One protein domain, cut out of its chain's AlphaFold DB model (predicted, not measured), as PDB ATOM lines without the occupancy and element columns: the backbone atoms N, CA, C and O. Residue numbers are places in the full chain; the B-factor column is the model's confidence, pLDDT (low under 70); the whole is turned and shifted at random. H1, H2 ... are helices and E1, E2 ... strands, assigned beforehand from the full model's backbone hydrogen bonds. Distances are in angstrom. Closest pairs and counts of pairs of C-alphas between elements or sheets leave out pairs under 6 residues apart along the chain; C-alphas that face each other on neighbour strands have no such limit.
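Overview. This is residues 37 to 143 of the 457 residues of an uncharacterized protein of Glossina brevipalpis (UniProt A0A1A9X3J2). A long, twisted sheet of five strands is built on the two long strands E2 and E7; the small sheet E3 E6 is partly face to face with it, and the short helix H1 packs over E2. The printed part has 107 residues, with seven named strands, E1 to E7, then one named helix, H1. The large sheet runs E1 E2 E7 E4 E5, all antiparallel; the class is mostly strand, with under half of the residues in named elements. The whole is compact, radius of gyration of the C-alphas 15.1 A, yet elongated, spanning 51 by 28 by 23 A.

Arrangement. In the large sheet, E2, residues 57 to 67, and E7, residues 121 to 131, are antiparallel neighbours at 161 degrees; N 63 and O 125, 2.8 A apart, are within hydrogen-bond range, as are the N and O pairs below. E1, residues 37 to 42, is an edge strand and forms a hairpin with E2, N 60 to O 39 2.9 A. E4, residues 94 to 97, is antiparallel to E7, N 95 to O 126 2.8 A, and forms a hairpin with edge strand E5, residues 103 to 107, N 96 to O 105 2.8 A. E3, residues 71 to 76, and E6, residues 116 to 118, are antiparallel, N 73 to O 116 2.8 A. The sheets form a sandwich, two sheets face to face, their best planes 42 degrees apart. H1, residues 134 to 139, is on the large sheet over E2, at a height over the sheet of 8.4 A; its closest C-alphas to E2 are Leu 137 and Asn 59, 6.0 A. Every O i to N i+4 pair in H1 is within hydrogen-bond range.

Along the chain. E1 begins at C-alpha 37 (35.503, 10.423, -13.432). E2 measures 32.0 A and E7 32.9 A. H1 ends at C-alpha 139 (37.931, -2.819, -8.183).

Size, cuts and confidence. The C-alphas of Glu 52 and Lys 69 are the two farthest apart, 51.5 A. The links E1 to E2 and E3 to E4 are long. The printed part has no cut, and no printed residue is under 70 in pLDDT.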
ATOM      1  N   GLU A  37      35.069  10.328 -14.825       95.56
ATOM      2  CA  GLU A  37      35.503  10.423 -13.432       95.56
ATOM      3  C   GLU A  37      34.900   9.244 -12.655       95.56
ATOM      4  O   GLU A  37      33.733   8.897 -12.859       95.56
ATOM      5  N   SER A  38      35.688   8.654 -11.756       96.88
ATOM      6  CA  SER A  38      35.248   7.730 -10.708       96.88
ATOM      7  C   SER A  38      35.852   8.233  -9.400       96.88
ATOM      8  O   SER A  38      37.075   8.331  -9.277       96.88
ATOM      9  N   LYS A  39      35.006   8.628  -8.443       97.62
ATOM     10  CA  LYS A  39      35.449   9.269  -7.199       97.62
ATOM     11  C   LYS A  39      34.887   8.561  -5.978       97.62
ATOM     12  O   LYS A  39      33.678   8.563  -5.747       97.62
ATOM     13  N   ILE A  40      35.788   8.011  -5.167       98.25
ATOM     14  CA  ILE A  40      35.442   7.283  -3.946       98.25
ATOM     15  C   ILE A  40      35.520   8.210  -2.734       98.25
ATOM     16  O   ILE A  40      36.591   8.733  -2.415       98.25
ATOM     17  N   THR A  41      34.398   8.392  -2.036       98.00
ATOM     18  CA  THR A  41      34.307   9.200  -0.808       98.00
ATOM     19  C   THR A  41      33.534   8.452   0.280       98.00
ATOM     20  O   THR A  41      32.646   7.663  -0.048       98.00
ATOM     21  N   PRO A  42      33.800   8.706   1.575       97.62
ATOM     22  CA  PRO A  42      32.853   8.323   2.620       97.62
ATOM     23  C   PRO A  42      31.504   9.028   2.395       97.62
ATOM     24  O   PRO A  42      31.447  10.100   1.777       97.62
ATOM     25  N   LEU A  43      30.424   8.407   2.869       97.50
ATOM     26  CA  LEU A  43      29.108   9.039   2.997       97.50
ATOM     27  C   LEU A  43      28.967   9.716   4.375       97.50
ATOM     28  O   LEU A  43      29.964   9.972   5.050       97.50
ATOM     29  N   SER A  44      27.746  10.075   4.789       96.44
ATOM     30  CA  SER A  44      27.541  10.777   6.058       96.44
ATOM     31  C   SER A  44      27.866   9.882   7.255       96.44
ATOM     32  O   SER A  44      27.202   8.865   7.458       96.44
ATOM     33  N   GLY A  45      28.793  10.325   8.109       94.06
ATOM     34  CA  GLY A  45      29.138   9.660   9.372       94.06
ATOM     35  C   GLY A  45      28.010   9.612  10.416       94.06
ATOM     36  O   GLY A  45      28.177   8.983  11.453       94.06
ATOM     37  N   THR A  46      26.864  10.260  10.166       93.81
ATOM     38  CA  THR A  46      25.678  10.212  11.047       93.81
ATOM     39  C   THR A  46      24.537   9.342  10.521       93.81
ATOM     40  O   THR A  46      23.651   8.987  11.292       93.81
ATOM     41  N   ARG A  47      24.524   9.021   9.218       96.25
ATOM     42  CA  ARG A  47      23.408   8.322   8.548       96.25
ATOM     43  C   ARG A  47      23.847   7.039   7.853       96.25
ATOM     44  O   ARG A  47      23.137   6.044   7.891       96.25
ATOM     45  N   ASP A  48      24.991   7.072   7.180       96.94
ATOM     46  CA  ASP A  48      25.490   5.992   6.329       96.94
ATOM     47  C   ASP A  48      26.594   5.211   7.056       96.94
ATOM     48  O   ASP A  48      27.685   4.995   6.529       96.94
ATOM     49  N   VAL A  49      26.308   4.827   8.301       96.62
ATOM     50  CA  VAL A  49      27.191   4.040   9.166       96.62
ATOM     51  C   VAL A  49      26.380   2.869   9.706       96.62
ATOM     52  O   VAL A  49      25.411   3.057  10.440       96.62
ATOM     53  N   ILE A  50      26.768   1.659   9.316       95.19
ATOM     54  CA  ILE A  50      26.246   0.414   9.887       95.19
ATOM     55  C   ILE A  50      26.761   0.331  11.344       95.19
ATOM     56  O   ILE A  50      27.858   0.836  11.621       95.19
ATOM     57  N   PRO A  51      26.005  -0.260  12.296       94.75
ATOM     58  CA  PRO A  51      26.465  -0.448  13.672       94.75
ATOM     59  C   PRO A  51      27.892  -1.008  13.775       94.75
ATOM     60  O   PRO A  51      28.388  -1.650  12.851       94.75
ATOM     61  N   GLU A  52      28.547  -0.743  14.909       92.38
ATOM     62  CA  GLU A  52      29.974  -1.046  15.144       92.38
ATOM     63  C   GLU A  52      30.951  -0.165  14.329       92.38
ATOM     64  O   GLU A  52      32.126  -0.485  14.188       92.38
ATOM     65  N   GLY A  53      30.492   0.993  13.832       91.31
ATOM     66  CA  GLY A  53      31.352   1.993  13.177       91.31
ATOM     67  C   GLY A  53      31.695   1.677  11.718       91.31
ATOM     68  O   GLY A  53      32.632   2.247  11.157       91.31
ATOM     69  N   ARG A  54      30.932   0.781  11.087       95.44
ATOM     70  CA  ARG A  54      31.101   0.343   9.698       95.44
ATOM     71  C   ARG A  54      30.613   1.431   8.731       95.44
ATOM     72  O   ARG A  54      29.460   1.455   8.304       95.44
ATOM     73  N   GLN A  55      31.498   2.383   8.433       97.19
ATOM     74  CA  GLN A  55      31.255   3.492   7.503       97.19
ATOM     75  C   GLN A  55      30.981   2.983   6.081       97.19
ATOM     76  O   GLN A  55      31.809   2.286   5.498       97.19
ATOM     77  N   ILE A  56      29.867   3.411   5.485       98.06
ATOM     78  CA  ILE A  56      29.567   3.154   4.074       98.06
ATOM     79  C   ILE A  56      30.263   4.209   3.207       98.06
ATOM     80  O   ILE A  56      30.234   5.410   3.504       98.06
ATOM     81  N   TYR A  57      30.870   3.766   2.110       98.12
ATOM     82  CA  TYR A  57      31.484   4.613   1.093       98.12
ATOM     83  C   TYR A  57      30.629   4.617  -0.177       98.12
ATOM     84  O   TYR A  57      29.862   3.689  -0.444       98.12
ATOM     85  N   GLN A  58      30.789   5.659  -0.987       97.88
ATOM     86  CA  GLN A  58      30.277   5.707  -2.354       97.88
ATOM     87  C   GLN A  58      31.429   5.736  -3.355       97.88
ATOM     88  O   GLN A  58      32.446   6.377  -3.098       97.88
ATOM     89  N   ASN A  59      31.239   5.116  -4.518       98.12
ATOM     90  CA  ASN A  59      31.945   5.458  -5.747       98.12
ATOM     91  C   ASN A  59      30.961   6.188  -6.664       98.12
ATOM     92  O   ASN A  59      29.952   5.612  -7.079       98.12
ATOM     93  N   LEU A  60      31.230   7.466  -6.930       98.06
ATOM     94  CA  LEU A  60      30.433   8.278  -7.837       98.06
ATOM     95  C   LEU A  60      31.104   8.307  -9.212       98.06
ATOM     96  O   LEU A  60      32.192   8.864  -9.368       98.06
ATOM     97  N   PHE A  61      30.431   7.728 -10.198       98.31
ATOM     98  CA  PHE A  61      30.841   7.740 -11.597       98.31
ATOM     99  C   PHE A  61      30.171   8.893 -12.344       98.31
ATOM    100  O   PHE A  61      29.005   9.206 -12.091       98.31
ATOM    101  N   SER A  62      30.887   9.487 -13.296       97.88
ATOM    102  CA  SER A  62      30.387  10.529 -14.198       97.88
ATOM    103  C   SER A  62      30.622  10.120 -15.654       97.88
ATOM    104  O   SER A  62      31.759   9.840 -16.030       97.88
ATOM    105  N   PHE A  63      29.575  10.100 -16.479       98.00
ATOM    106  CA  PHE A  63      29.621   9.748 -17.904       98.00
ATOM    107  C   PHE A  63      29.025  10.876 -18.756       98.00
ATOM    108  O   PHE A  63      28.054  11.511 -18.343       98.00
ATOM    109  N   THR A  64      29.537  11.077 -19.972       97.06
ATOM    110  CA  THR A  64      28.942  11.996 -20.961       97.06
ATOM    111  C   THR A  64      28.165  11.215 -22.017       97.06
ATOM    112  O   THR A  64      28.687  10.261 -22.595       97.06
ATOM    113  N   LEU A  65      26.943  11.655 -22.320       96.56
ATOM    114  CA  LEU A  65      26.111  11.150 -23.410       96.56
ATOM    115  C   LEU A  65      25.768  12.298 -24.370       96.56
ATOM    116  O   LEU A  65      25.090  13.249 -23.996       96.56
ATOM    117  N   ASN A  66      26.212  12.185 -25.623       95.19
ATOM    118  CA  ASN A  66      25.982  13.192 -26.661       95.19
ATOM    119  C   ASN A  66      24.897  12.736 -27.641       95.19
ATOM    120  O   ASN A  66      25.101  11.799 -28.415       95.19
ATOM    121  N   VAL A  67      23.756  13.426 -27.632       95.44
ATOM    122  CA  VAL A  67      22.581  13.117 -28.455       95.44
ATOM    123  C   VAL A  67      22.535  14.078 -29.644       95.44
ATOM    124  O   VAL A  67      22.193  15.252 -29.516       95.44
ATOM    125  N   ALA A  68      22.904  13.587 -30.831       92.75
ATOM    126  CA  ALA A  68      23.003  14.411 -32.041       92.75
ATOM    127  C   ALA A  68      21.640  14.729 -32.693       92.75
ATOM    128  O   ALA A  68      21.492  15.759 -33.356       92.75
ATOM    129  N   LYS A  69      20.655  13.842 -32.513       92.56
ATOM    130  CA  LYS A  69      19.268  13.961 -32.987       92.56
ATOM    131  C   LYS A  69      18.330  13.403 -31.910       92.56
ATOM    132  O   LYS A  69      18.733  12.434 -31.268       92.56
ATOM    133  N   PRO A  70      17.115  13.953 -31.729       95.12
ATOM    134  CA  PRO A  70      16.173  13.457 -30.730       95.12
ATOM    135  C   PRO A  70      15.881  11.967 -30.908       95.12
ATOM    136  O   PRO A  70      15.571  11.530 -32.019       95.12
ATOM    137  N   MET A  71      15.998  11.188 -29.834       95.06
ATOM    138  CA  MET A  71      15.829   9.737 -29.883       95.06
ATOM    139  C   MET A  71      15.484   9.140 -28.516       95.06
ATOM    140  O   MET A  71      15.746   9.729 -27.471       95.06
ATOM    141  N   GLU A  72      14.905   7.943 -28.524       97.06
ATOM    142  CA  GLU A  72      14.641   7.178 -27.305       97.06
ATOM    143  C   GLU A  72      15.889   6.391 -26.894       97.06
ATOM    144  O   GLU A  72      16.407   5.586 -27.675       97.06
ATOM    145  N   ILE A  73      16.363   6.611 -25.667       98.00
ATOM    146  CA  ILE A  73      17.561   5.982 -25.109       98.00
ATOM    147  C   ILE A  73      17.222   5.315 -23.775       98.00
ATOM    148  O   ILE A  73      16.690   5.961 -22.873       98.00
ATOM    149  N   ALA A  74      17.565   4.036 -23.634       98.19
ATOM    150  CA  ALA A  74      17.698   3.381 -22.330       98.19
ATOM    151  C   ALA A  74      19.175   3.363 -21.917       98.19
ATOM    152  O   ALA A  74      20.045   3.193 -22.773       98.19
ATOM    153  N   VAL A  75      19.484   3.515 -20.630       98.06
ATOM    154  CA  VAL A  75      20.863   3.423 -20.120       98.06
ATOM    155  C   VAL A  75      20.951   2.404 -18.994       98.06
ATOM    156  O   VAL A  75      20.019   2.259 -18.211       98.06
ATOM    157  N   TYR A  76      22.058   1.668 -18.925       98.12
ATOM    158  CA  TYR A  76      22.291   0.696 -17.857       98.12
ATOM    159  C   TYR A  76      23.781   0.425 -17.636       98.12
ATOM    160  O   TYR A  76      24.598   0.586 -18.546       98.12
ATOM    161  N   ALA A  77      24.137  -0.017 -16.429       97.44
ATOM    162  CA  ALA A  77      25.473  -0.503 -16.093       97.44
ATOM    163  C   ALA A  77      25.498  -2.041 -16.184       97.44
ATOM    164  O   ALA A  77      24.794  -2.690 -15.410       97.44
ATOM    165  N   PRO A  78      26.258  -2.665 -17.104       96.69
ATOM    166  CA  PRO A  78      26.122  -4.100 -17.385       96.69
ATOM    167  C   PRO A  78      26.448  -5.020 -16.207       96.69
ATOM    168  O   PRO A  78      25.854  -6.088 -16.107       96.69
ATOM    169  N   LEU A  79      27.370  -4.604 -15.332       94.94
ATOM    170  CA  LEU A  79      27.793  -5.378 -14.160       94.94
ATOM    171  C   LEU A  79      26.732  -5.434 -13.051       94.94
ATOM    172  O   LEU A  79      26.741  -6.377 -12.269       94.94
ATOM    173  N   PHE A  80      25.837  -4.443 -12.985       95.56
ATOM    174  CA  PHE A  80      24.883  -4.282 -11.880       95.56
ATOM    175  C   PHE A  80      23.431  -4.516 -12.325       95.56
ATOM    176  O   PHE A  80      22.660  -5.147 -11.612       95.56
ATOM    177  N   ASN A  81      23.078  -4.125 -13.557       96.19
ATOM    178  CA  ASN A  81      21.711  -4.163 -14.090       96.19
ATOM    179  C   ASN A  81      20.924  -5.482 -13.902       96.19
ATOM    180  O   ASN A  81      19.717  -5.370 -13.695       96.19
ATOM    181  N   PRO A  82      21.489  -6.703 -14.031       94.94
ATOM    182  CA  PRO A  82      20.687  -7.923 -13.891       94.94
ATOM    183  C   PRO A  82      20.363  -8.306 -12.438       94.94
ATOM    184  O   PRO A  82      19.508  -9.164 -12.249       94.94
ATOM    185  N   VAL A  83      21.028  -7.707 -11.443       94.12
ATOM    186  CA  VAL A  83      20.922  -8.066 -10.017       94.12
ATOM    187  C   VAL A  83      20.360  -6.905  -9.192       94.12
ATOM    188  O   VAL A  83      20.460  -5.747  -9.596       94.12
ATOM    189  N   LEU A  84      19.774  -7.196  -8.028       93.56
ATOM    190  CA  LEU A  84      19.297  -6.181  -7.080       93.56
ATOM    191  C   LEU A  84      19.609  -6.546  -5.622       93.56
ATOM    192  O   LEU A  84      20.322  -5.803  -4.955       93.56
ATOM    193  N   TYR A  85      19.092  -7.672  -5.127       93.94
ATOM    194  CA  TYR A  85      19.241  -8.093  -3.722       93.94
ATOM    195  C   TYR A  85      20.421  -9.049  -3.505       93.94
ATOM    196  O   TYR A  85      20.938  -9.171  -2.401       93.94
ATOM    197  N   GLU A  86      20.834  -9.727  -4.569       93.06
ATOM    198  CA  GLU A  86      21.967 -10.646  -4.665       93.06
ATOM    199  C   GLU A  86      23.279  -9.945  -5.072       93.06
ATOM    200  O   GLU A  86      24.307 -10.594  -5.263       93.06
ATOM    201  N   SER A  87      23.240  -8.620  -5.235       93.94
ATOM    202  CA  SER A  87      24.399  -7.776  -5.517       93.94
ATOM    203  C   SER A  87      25.315  -7.667  -4.291       93.94
ATOM    204  O   SER A  87      24.850  -7.348  -3.202       93.94
ATOM    205  N   GLU A  88      26.633  -7.833  -4.475       94.31
ATOM    206  CA  GLU A  88      27.646  -7.481  -3.452       94.31
ATOM    207  C   GLU A  88      27.614  -5.969  -3.135       94.31
ATOM    208  O   GLU A  88      27.990  -5.549  -2.046       94.31
ATOM    209  N   PHE A  89      27.152  -5.134  -4.073       96.19
ATOM    210  CA  PHE A  89      27.069  -3.681  -3.917       96.19
ATOM    211  C   PHE A  89      25.661  -3.222  -3.522       96.19
ATOM    212  O   PHE A  89      24.671  -3.636  -4.122       96.19
ATOM    213  N   GLU A  90      25.588  -2.287  -2.574       92.62
ATOM    214  CA  GLU A  90      24.354  -1.827  -1.913       92.62
ATOM    215  C   GLU A  90      23.511  -0.849  -2.759       92.62
ATOM    216  O   GLU A  90      22.440  -0.416  -2.334       92.62
ATOM    217  N   SER A  91      24.020  -0.391  -3.905       93.31
ATOM    218  CA  SER A  91      23.341   0.590  -4.759       93.31
ATOM    219  C   SER A  91      23.908   0.595  -6.173       93.31
ATOM    220  O   SER A  91      25.102   0.370  -6.356       93.31
ATOM    221  N   GLN A  92      23.051   0.898  -7.150       93.00
ATOM    222  CA  GLN A  92      23.411   1.107  -8.556       93.00
ATOM    223  C   GLN A  92      22.644   2.277  -9.203       93.00
ATOM    224  O   GLN A  92      22.543   2.360 -10.430       93.00
ATOM    225  N   LEU A  93      22.087   3.175  -8.381       97.31
ATOM    226  CA  LEU A  93      21.225   4.264  -8.836       97.31
ATOM    227  C   LEU A  93      21.982   5.182  -9.802       97.31
ATOM    228  O   LEU A  93      23.027   5.747  -9.460       97.31
ATOM    229  N   TRP A  94      21.415   5.384 -10.990       98.06
ATOM    230  CA  TRP A  94      21.893   6.350 -11.971       98.06
ATOM    231  C   TRP A  94      20.864   7.455 -12.229       98.06
ATOM    232  O   TRP A  94      19.657   7.265 -12.091       98.06
ATOM    233  N   MET A  95      21.356   8.635 -12.609       98.31
ATOM    234  CA  MET A  95      20.571   9.826 -12.942       98.31
ATOM    235  C   MET A  95      21.165  10.513 -14.174       98.31
ATOM    236  O   MET A  95      22.378  10.708 -14.246       98.31
ATOM    237  N   ILE A  96      20.313  10.904 -15.123       98.44
ATOM    238  CA  ILE A  96      20.668  11.691 -16.311       98.44
ATOM    239  C   ILE A  96      20.321  13.156 -16.045       98.44
ATOM    240  O   ILE A  96      19.179  13.469 -15.704       98.44
ATOM    241  N   PHE A  97      21.285  14.045 -16.258       98.38
ATOM    242  CA  PHE A  97      21.146  15.494 -16.152       98.38
ATOM    243  C   PHE A  97      21.379  16.164 -17.508       98.38
ATOM    244  O   PHE A  97      22.251  15.732 -18.267       98.38
ATOM    245  N   ASP A  98      20.629  17.224 -17.806       97.12
ATOM    246  CA  ASP A  98      20.877  18.086 -18.966       97.12
ATOM    247  C   ASP A  98      22.010  19.105 -18.712       97.12
ATOM    248  O   ASP A  98      22.607  19.165 -17.630       97.12
ATOM    249  N   SER A  99      22.296  19.947 -19.708       95.38
ATOM    250  CA  SER A  99      23.271  21.042 -19.604       95.38
ATOM    251  C   SER A  99      22.920  22.101 -18.546       95.38
ATOM    252  O   SER A  99      23.814  22.781 -18.042       95.38
ATOM    253  N   ASN A 100      21.645  22.214 -18.160       95.50
ATOM    254  CA  ASN A 100      21.161  23.103 -17.101       95.50
ATOM    255  C   ASN A 100      21.229  22.452 -15.707       95.50
ATOM    256  O   ASN A 100      20.874  23.093 -14.715       95.50
ATOM    257  N   LYS A 101      21.718  21.205 -15.614       96.56
ATOM    258  CA  LYS A 101      21.753  20.358 -14.408       96.56
ATOM    259  C   LYS A 101      20.363  19.940 -13.904       96.56
ATOM    260  O   LYS A 101      20.244  19.475 -12.772       96.56
ATOM    261  N   ALA A 102      19.324  20.066 -14.728       96.94
ATOM    262  CA  ALA A 102      18.010  19.508 -14.445       96.94
ATOM    263  C   ALA A 102      18.047  17.984 -14.636       96.94
ATOM    264  O   ALA A 102      18.610  17.486 -15.613       96.94
ATOM    265  N   MET A 103      17.461  17.235 -13.701       97.50
ATOM    266  CA  MET A 103      17.340  15.781 -13.821       97.50
ATOM    267  C   MET A 103      16.249  15.434 -14.838       97.50
ATOM    268  O   MET A 103      15.122  15.910 -14.724       97.50
ATOM    269  N   ILE A 104      16.584  14.586 -15.807       97.75
ATOM    270  CA  ILE A 104      15.695  14.175 -16.904       97.75
ATOM    271  C   ILE A 104      15.122  12.775 -16.663       97.75
ATOM    272  O   ILE A 104      13.948  12.532 -16.930       97.75
ATOM    273  N   ALA A 105      15.942  11.858 -16.148       97.75
ATOM    274  CA  ALA A 105      15.542  10.495 -15.812       97.75
ATOM    275  C   ALA A 105      16.475   9.897 -14.754       97.75
ATOM    276  O   ALA A 105      17.605  10.356 -14.576       97.75
ATOM    277  N   CYS A 106      16.017   8.836 -14.098       97.75
ATOM    278  CA  CYS A 106      16.809   8.008 -13.199       97.75
ATOM    279  C   CYS A 106      16.425   6.530 -13.351       97.75
ATOM    280  O   CYS A 106      15.393   6.214 -13.948       97.75
ATOM    281  N   GLY A 107      17.250   5.634 -12.816       97.00
ATOM    282  CA  GLY A 107      16.975   4.201 -12.806       97.00
ATOM    283  C   GLY A 107      18.003   3.393 -12.019       97.00
ATOM    284  O   GLY A 107      18.968   3.932 -11.480       97.00
ATOM    285  N   ASP A 108      17.754   2.091 -11.940       95.44
ATOM    286  CA  ASP A 108      18.414   1.136 -11.041       95.44
ATOM    287  C   ASP A 108      18.576  -0.217 -11.786       95.44
ATOM    288  O   ASP A 108      18.810  -0.231 -13.004       95.44
ATOM    289  N   ALA A 109      18.404  -1.356 -11.114       95.25
ATOM    290  CA  ALA A 109      18.293  -2.681 -11.718       95.25
ATOM    291  C   ALA A 109      17.305  -2.716 -12.900       95.25
ATOM    292  O   ALA A 109      16.295  -2.012 -12.942       95.25
ATOM    293  N   ASN A 110      17.582  -3.587 -13.867       95.50
ATOM    294  CA  ASN A 110      16.781  -3.854 -15.062       95.50
ATOM    295  C   ASN A 110      16.504  -2.653 -15.993       95.50
ATOM    296  O   ASN A 110      15.790  -2.814 -16.984       95.50
ATOM    297  N   SER A 111      17.154  -1.503 -15.787       96.25
ATOM    298  CA  SER A 111      17.007  -0.267 -16.576       96.25
ATOM    299  C   SER A 111      17.150  -0.398 -18.100       96.25
ATOM    300  O   SER A 111      16.628   0.438 -18.833       96.25
ATOM    301  N   HIS A 112      17.797  -1.448 -18.614       95.38
ATOM    302  CA  HIS A 112      17.915  -1.713 -20.058       95.38
ATOM    303  C   HIS A 112      16.581  -1.769 -20.848       95.38
ATOM    304  O   HIS A 112      16.595  -1.659 -22.079       95.38
ATOM    305  N   THR A 113      15.435  -1.931 -20.176       94.44
ATOM    306  CA  THR A 113      14.090  -1.902 -20.784       94.44
ATOM    307  C   THR A 113      13.404  -0.532 -20.722       94.44
ATOM    308  O   THR A 113      12.412  -0.326 -21.425       94.44
ATOM    309  N   PHE A 114      13.919   0.418 -19.934       95.31
ATOM    310  CA  PHE A 114      13.316   1.732 -19.710       95.31
ATOM    311  C   PHE A 114      13.911   2.790 -20.647       95.31
ATOM    312  O   PHE A 114      15.043   3.236 -20.474       95.31
ATOM    313  N   TYR A 115      13.139   3.200 -21.656       97.44
ATOM    314  CA  TYR A 115      13.570   4.164 -22.672       97.44
ATOM    315  C   TYR A 115      13.050   5.566 -22.349       97.44
ATOM    316  O   TYR A 115      11.842   5.786 -22.294       97.44
ATOM    317  N   THR A 116      13.960   6.527 -22.205       97.62
ATOM    318  CA  THR A 116      13.643   7.956 -22.081       97.62
ATOM    319  C   THR A 116      13.861   8.643 -23.425       97.62
ATOM    320  O   THR A 116      14.896   8.447 -24.064       97.62
ATOM    321  N   LYS A 117      12.912   9.471 -23.869       97.31
ATOM    322  CA  LYS A 117      13.118  10.328 -25.042       97.31
ATOM    323  C   LYS A 117      14.039  11.491 -24.664       97.31
ATOM    324  O   LYS A 117      13.664  12.323 -23.843       97.31
ATOM    325  N   LEU A 118      15.218  11.549 -25.274       97.00
ATOM    326  CA  LEU A 118      16.166  12.652 -25.128       97.00
ATOM    327  C   LEU A 118      16.164  13.510 -26.398       97.00
ATOM    328  O   LEU A 118      16.045  12.997 -27.512       97.00
ATOM    329  N   GLU A 119      16.278  14.821 -26.220       96.75
ATOM    330  CA  GLU A 119      16.360  15.795 -27.309       96.75
ATOM    331  C   GLU A 119      17.825  16.002 -27.731       96.75
ATOM    332  O   GLU A 119      18.744  15.407 -27.166       96.75
ATOM    333  N   LYS A 120      18.078  16.822 -28.758       96.00
ATOM    334  CA  LYS A 120      19.458  17.132 -29.165       96.00
ATOM    335  C   LYS A 120      20.177  17.898 -28.045       96.00
ATOM    336  O   LYS A 120      19.797  19.027 -27.744       96.00
ATOM    337  N   GLY A 121      21.257  17.336 -27.510       95.56
ATOM    338  CA  GLY A 121      22.028  17.955 -26.433       95.56
ATOM    339  C   GLY A 121      23.172  17.090 -25.907       95.56
ATOM    340  O   GLY A 121      23.347  15.937 -26.311       95.56
ATOM    341  N   GLU A 122      23.945  17.672 -24.996       96.62
ATOM    342  CA  GLU A 122      24.907  16.967 -24.150       96.62
ATOM    343  C   GLU A 122      24.262  16.696 -22.787       96.62
ATOM    344  O   GLU A 122      23.657  17.586 -22.186       96.62
ATOM    345  N   TYR A 123      24.397  15.460 -22.310       98.00
ATOM    346  CA  TYR A 123      23.849  14.994 -21.042       98.00
ATOM    347  C   TYR A 123      24.957  14.414 -20.161       98.00
ATOM    348  O   TYR A 123      25.844  13.702 -20.637       98.00
ATOM    349  N   THR A 124      24.876  14.676 -18.858       98.25
ATOM    350  CA  THR A 124      25.749  14.068 -17.847       98.25
ATOM    351  C   THR A 124      24.989  12.966 -17.125       98.25
ATOM    352  O   THR A 124      23.958  13.234 -16.516       98.25
ATOM    353  N   ILE A 125      25.501  11.738 -17.138       98.44
ATOM    354  CA  ILE A 125      24.962  10.640 -16.329       98.44
ATOM    355  C   ILE A 125      25.830  10.494 -15.084       98.44
ATOM    356  O   ILE A 125      27.051  10.385 -15.193       98.44
ATOM    357  N   ARG A 126      25.213  10.467 -13.903       98.25
ATOM    358  CA  ARG A 126      25.889  10.108 -12.652       98.25
ATOM    359  C   ARG A 126      25.352   8.790 -12.137       98.25
ATOM    360  O   ARG A 126      24.140   8.635 -12.069       98.25
ATOM    361  N   MET A 127      26.240   7.885 -11.748       98.25
ATOM    362  CA  MET A 127      25.892   6.603 -11.131       98.25
ATOM    363  C   MET A 127      26.579   6.496  -9.773       98.25
ATOM    364  O   MET A 127      27.781   6.744  -9.672       98.25
ATOM    365  N   GLN A 128      25.821   6.144  -8.739       98.00
ATOM    366  CA  GLN A 128      26.318   5.970  -7.379       98.00
ATOM    367  C   GLN A 128      26.341   4.481  -7.035       98.00
ATOM    368  O   GLN A 128      25.290   3.850  -6.963       98.00
ATOM    369  N   ILE A 129      27.532   3.939  -6.777       97.88
ATOM    370  CA  ILE A 129      27.689   2.598  -6.202       97.88
ATOM    371  C   ILE A 129      28.053   2.736  -4.726       97.88
ATOM    372  O   ILE A 129      28.901   3.560  -4.383       97.88
ATOM    373  N   ARG A 130      27.420   1.952  -3.849       97.56
ATOM    374  CA  ARG A 130      27.639   1.981  -2.392       97.56
ATOM    375  C   ARG A 130      28.215   0.665  -1.885       97.56
ATOM    376  O   ARG A 130      27.816  -0.396  -2.360       97.56
ATOM    377  N   HIS A 131      29.144   0.756  -0.936       97.62
ATOM    378  CA  HIS A 131      29.695  -0.397  -0.226       97.62
ATOM    379  C   HIS A 131      30.462   0.033   1.034       97.62
ATOM    380  O   HIS A 131      31.136   1.068   1.028       97.62
ATOM    381  N   GLU A 132      30.455  -0.781   2.089       96.31
ATOM    382  CA  GLU A 132      31.293  -0.563   3.280       96.31
ATOM    383  C   GLU A 132      32.803  -0.761   3.027       96.31
ATOM    384  O   GLU A 132      33.638  -0.025   3.553       96.31
ATOM    385  N   LYS A 133      33.191  -1.740   2.194       96.69
ATOM    386  CA  LYS A 133      34.608  -2.024   1.912       96.69
ATOM    387  C   LYS A 133      35.061  -1.150   0.753       96.69
ATOM    388  O   LYS A 133      34.724  -1.435  -0.400       96.69
ATOM    389  N   ARG A 134      35.867  -0.130   1.053       96.50
ATOM    390  CA  ARG A 134      36.475   0.775   0.065       96.50
ATOM    391  C   ARG A 134      37.190   0.024  -1.071       96.50
ATOM    392  O   ARG A 134      37.006   0.363  -2.234       96.50
ATOM    393  N   GLU A 135      37.919  -1.041  -0.749       97.31
ATOM    394  CA  GLU A 135      38.652  -1.870  -1.722       97.31
ATOM    395  C   GLU A 135      37.752  -2.507  -2.798       97.31
ATOM    396  O   GLU A 135      38.187  -2.731  -3.927       97.31
ATOM    397  N   ALA A 136      36.486  -2.809  -2.483       96.88
ATOM    398  CA  ALA A 136      35.546  -3.343  -3.470       96.88
ATOM    399  C   ALA A 136      35.119  -2.264  -4.479       96.88
ATOM    400  O   ALA A 136      34.979  -2.550  -5.666       96.88
ATOM    401  N   LEU A 137      34.978  -1.016  -4.020       97.06
ATOM    402  CA  LEU A 137      34.673   0.140  -4.867       97.06
ATOM    403  C   LEU A 137      35.839   0.514  -5.793       97.06
ATOM    404  O   LEU A 137      35.608   1.023  -6.888       97.06
ATOM    405  N   GLU A 138      37.079   0.257  -5.372       96.50
ATOM    406  CA  GLU A 138      38.283   0.494  -6.179       96.50
ATOM    407  C   GLU A 138      38.375  -0.501  -7.351       96.50
ATOM    408  O   GLU A 138      38.680  -0.096  -8.476       96.50
ATOM    409  N   LYS A 139      37.980  -1.768  -7.142       96.56
ATOM    410  CA  LYS A 139      37.931  -2.819  -8.183       96.56
ATOM    411  C   LYS A 139      36.952  -2.540  -9.330       96.56
ATOM    412  O   LYS A 139      37.116  -3.105 -10.406       96.56
ATOM    413  N   ILE A 140      35.947  -1.688  -9.117       95.56
ATOM    414  CA  ILE A 140      34.931  -1.332 -10.126       95.56
ATOM    415  C   ILE A 140      35.162   0.050 -10.758       95.56
ATOM    416  O   ILE A 140      34.315   0.516 -11.517       95.56
ATOM    417  N   SER A 141      36.284   0.716 -10.474       93.88
ATOM    418  CA  SER A 141      36.587   2.079 -10.951       93.88
ATOM    419  C   SER A 141      36.591   2.250 -12.482       93.88
ATOM    420  O   SER A 141      36.309   3.343 -12.969       93.88
ATOM    421  N   GLU A 142      36.814   1.180 -13.251       93.75
ATOM    422  CA  GLU A 142      36.755   1.183 -14.725       93.75
ATOM    423  C   GLU A 142      35.371   0.810 -15.307       93.75
ATOM    424  O   GLU A 142      35.241   0.599 -16.515       93.75
ATOM    425  N   THR A 143      34.317   0.721 -14.481       94.50
ATOM    426  CA  THR A 143      32.978   0.306 -14.940       94.50
ATOM    427  C   THR A 143      32.427   1.225 -16.032       94.50
ATOM    428  O   THR A 143      32.362   2.446 -15.888       94.50
TER     429      THR A 143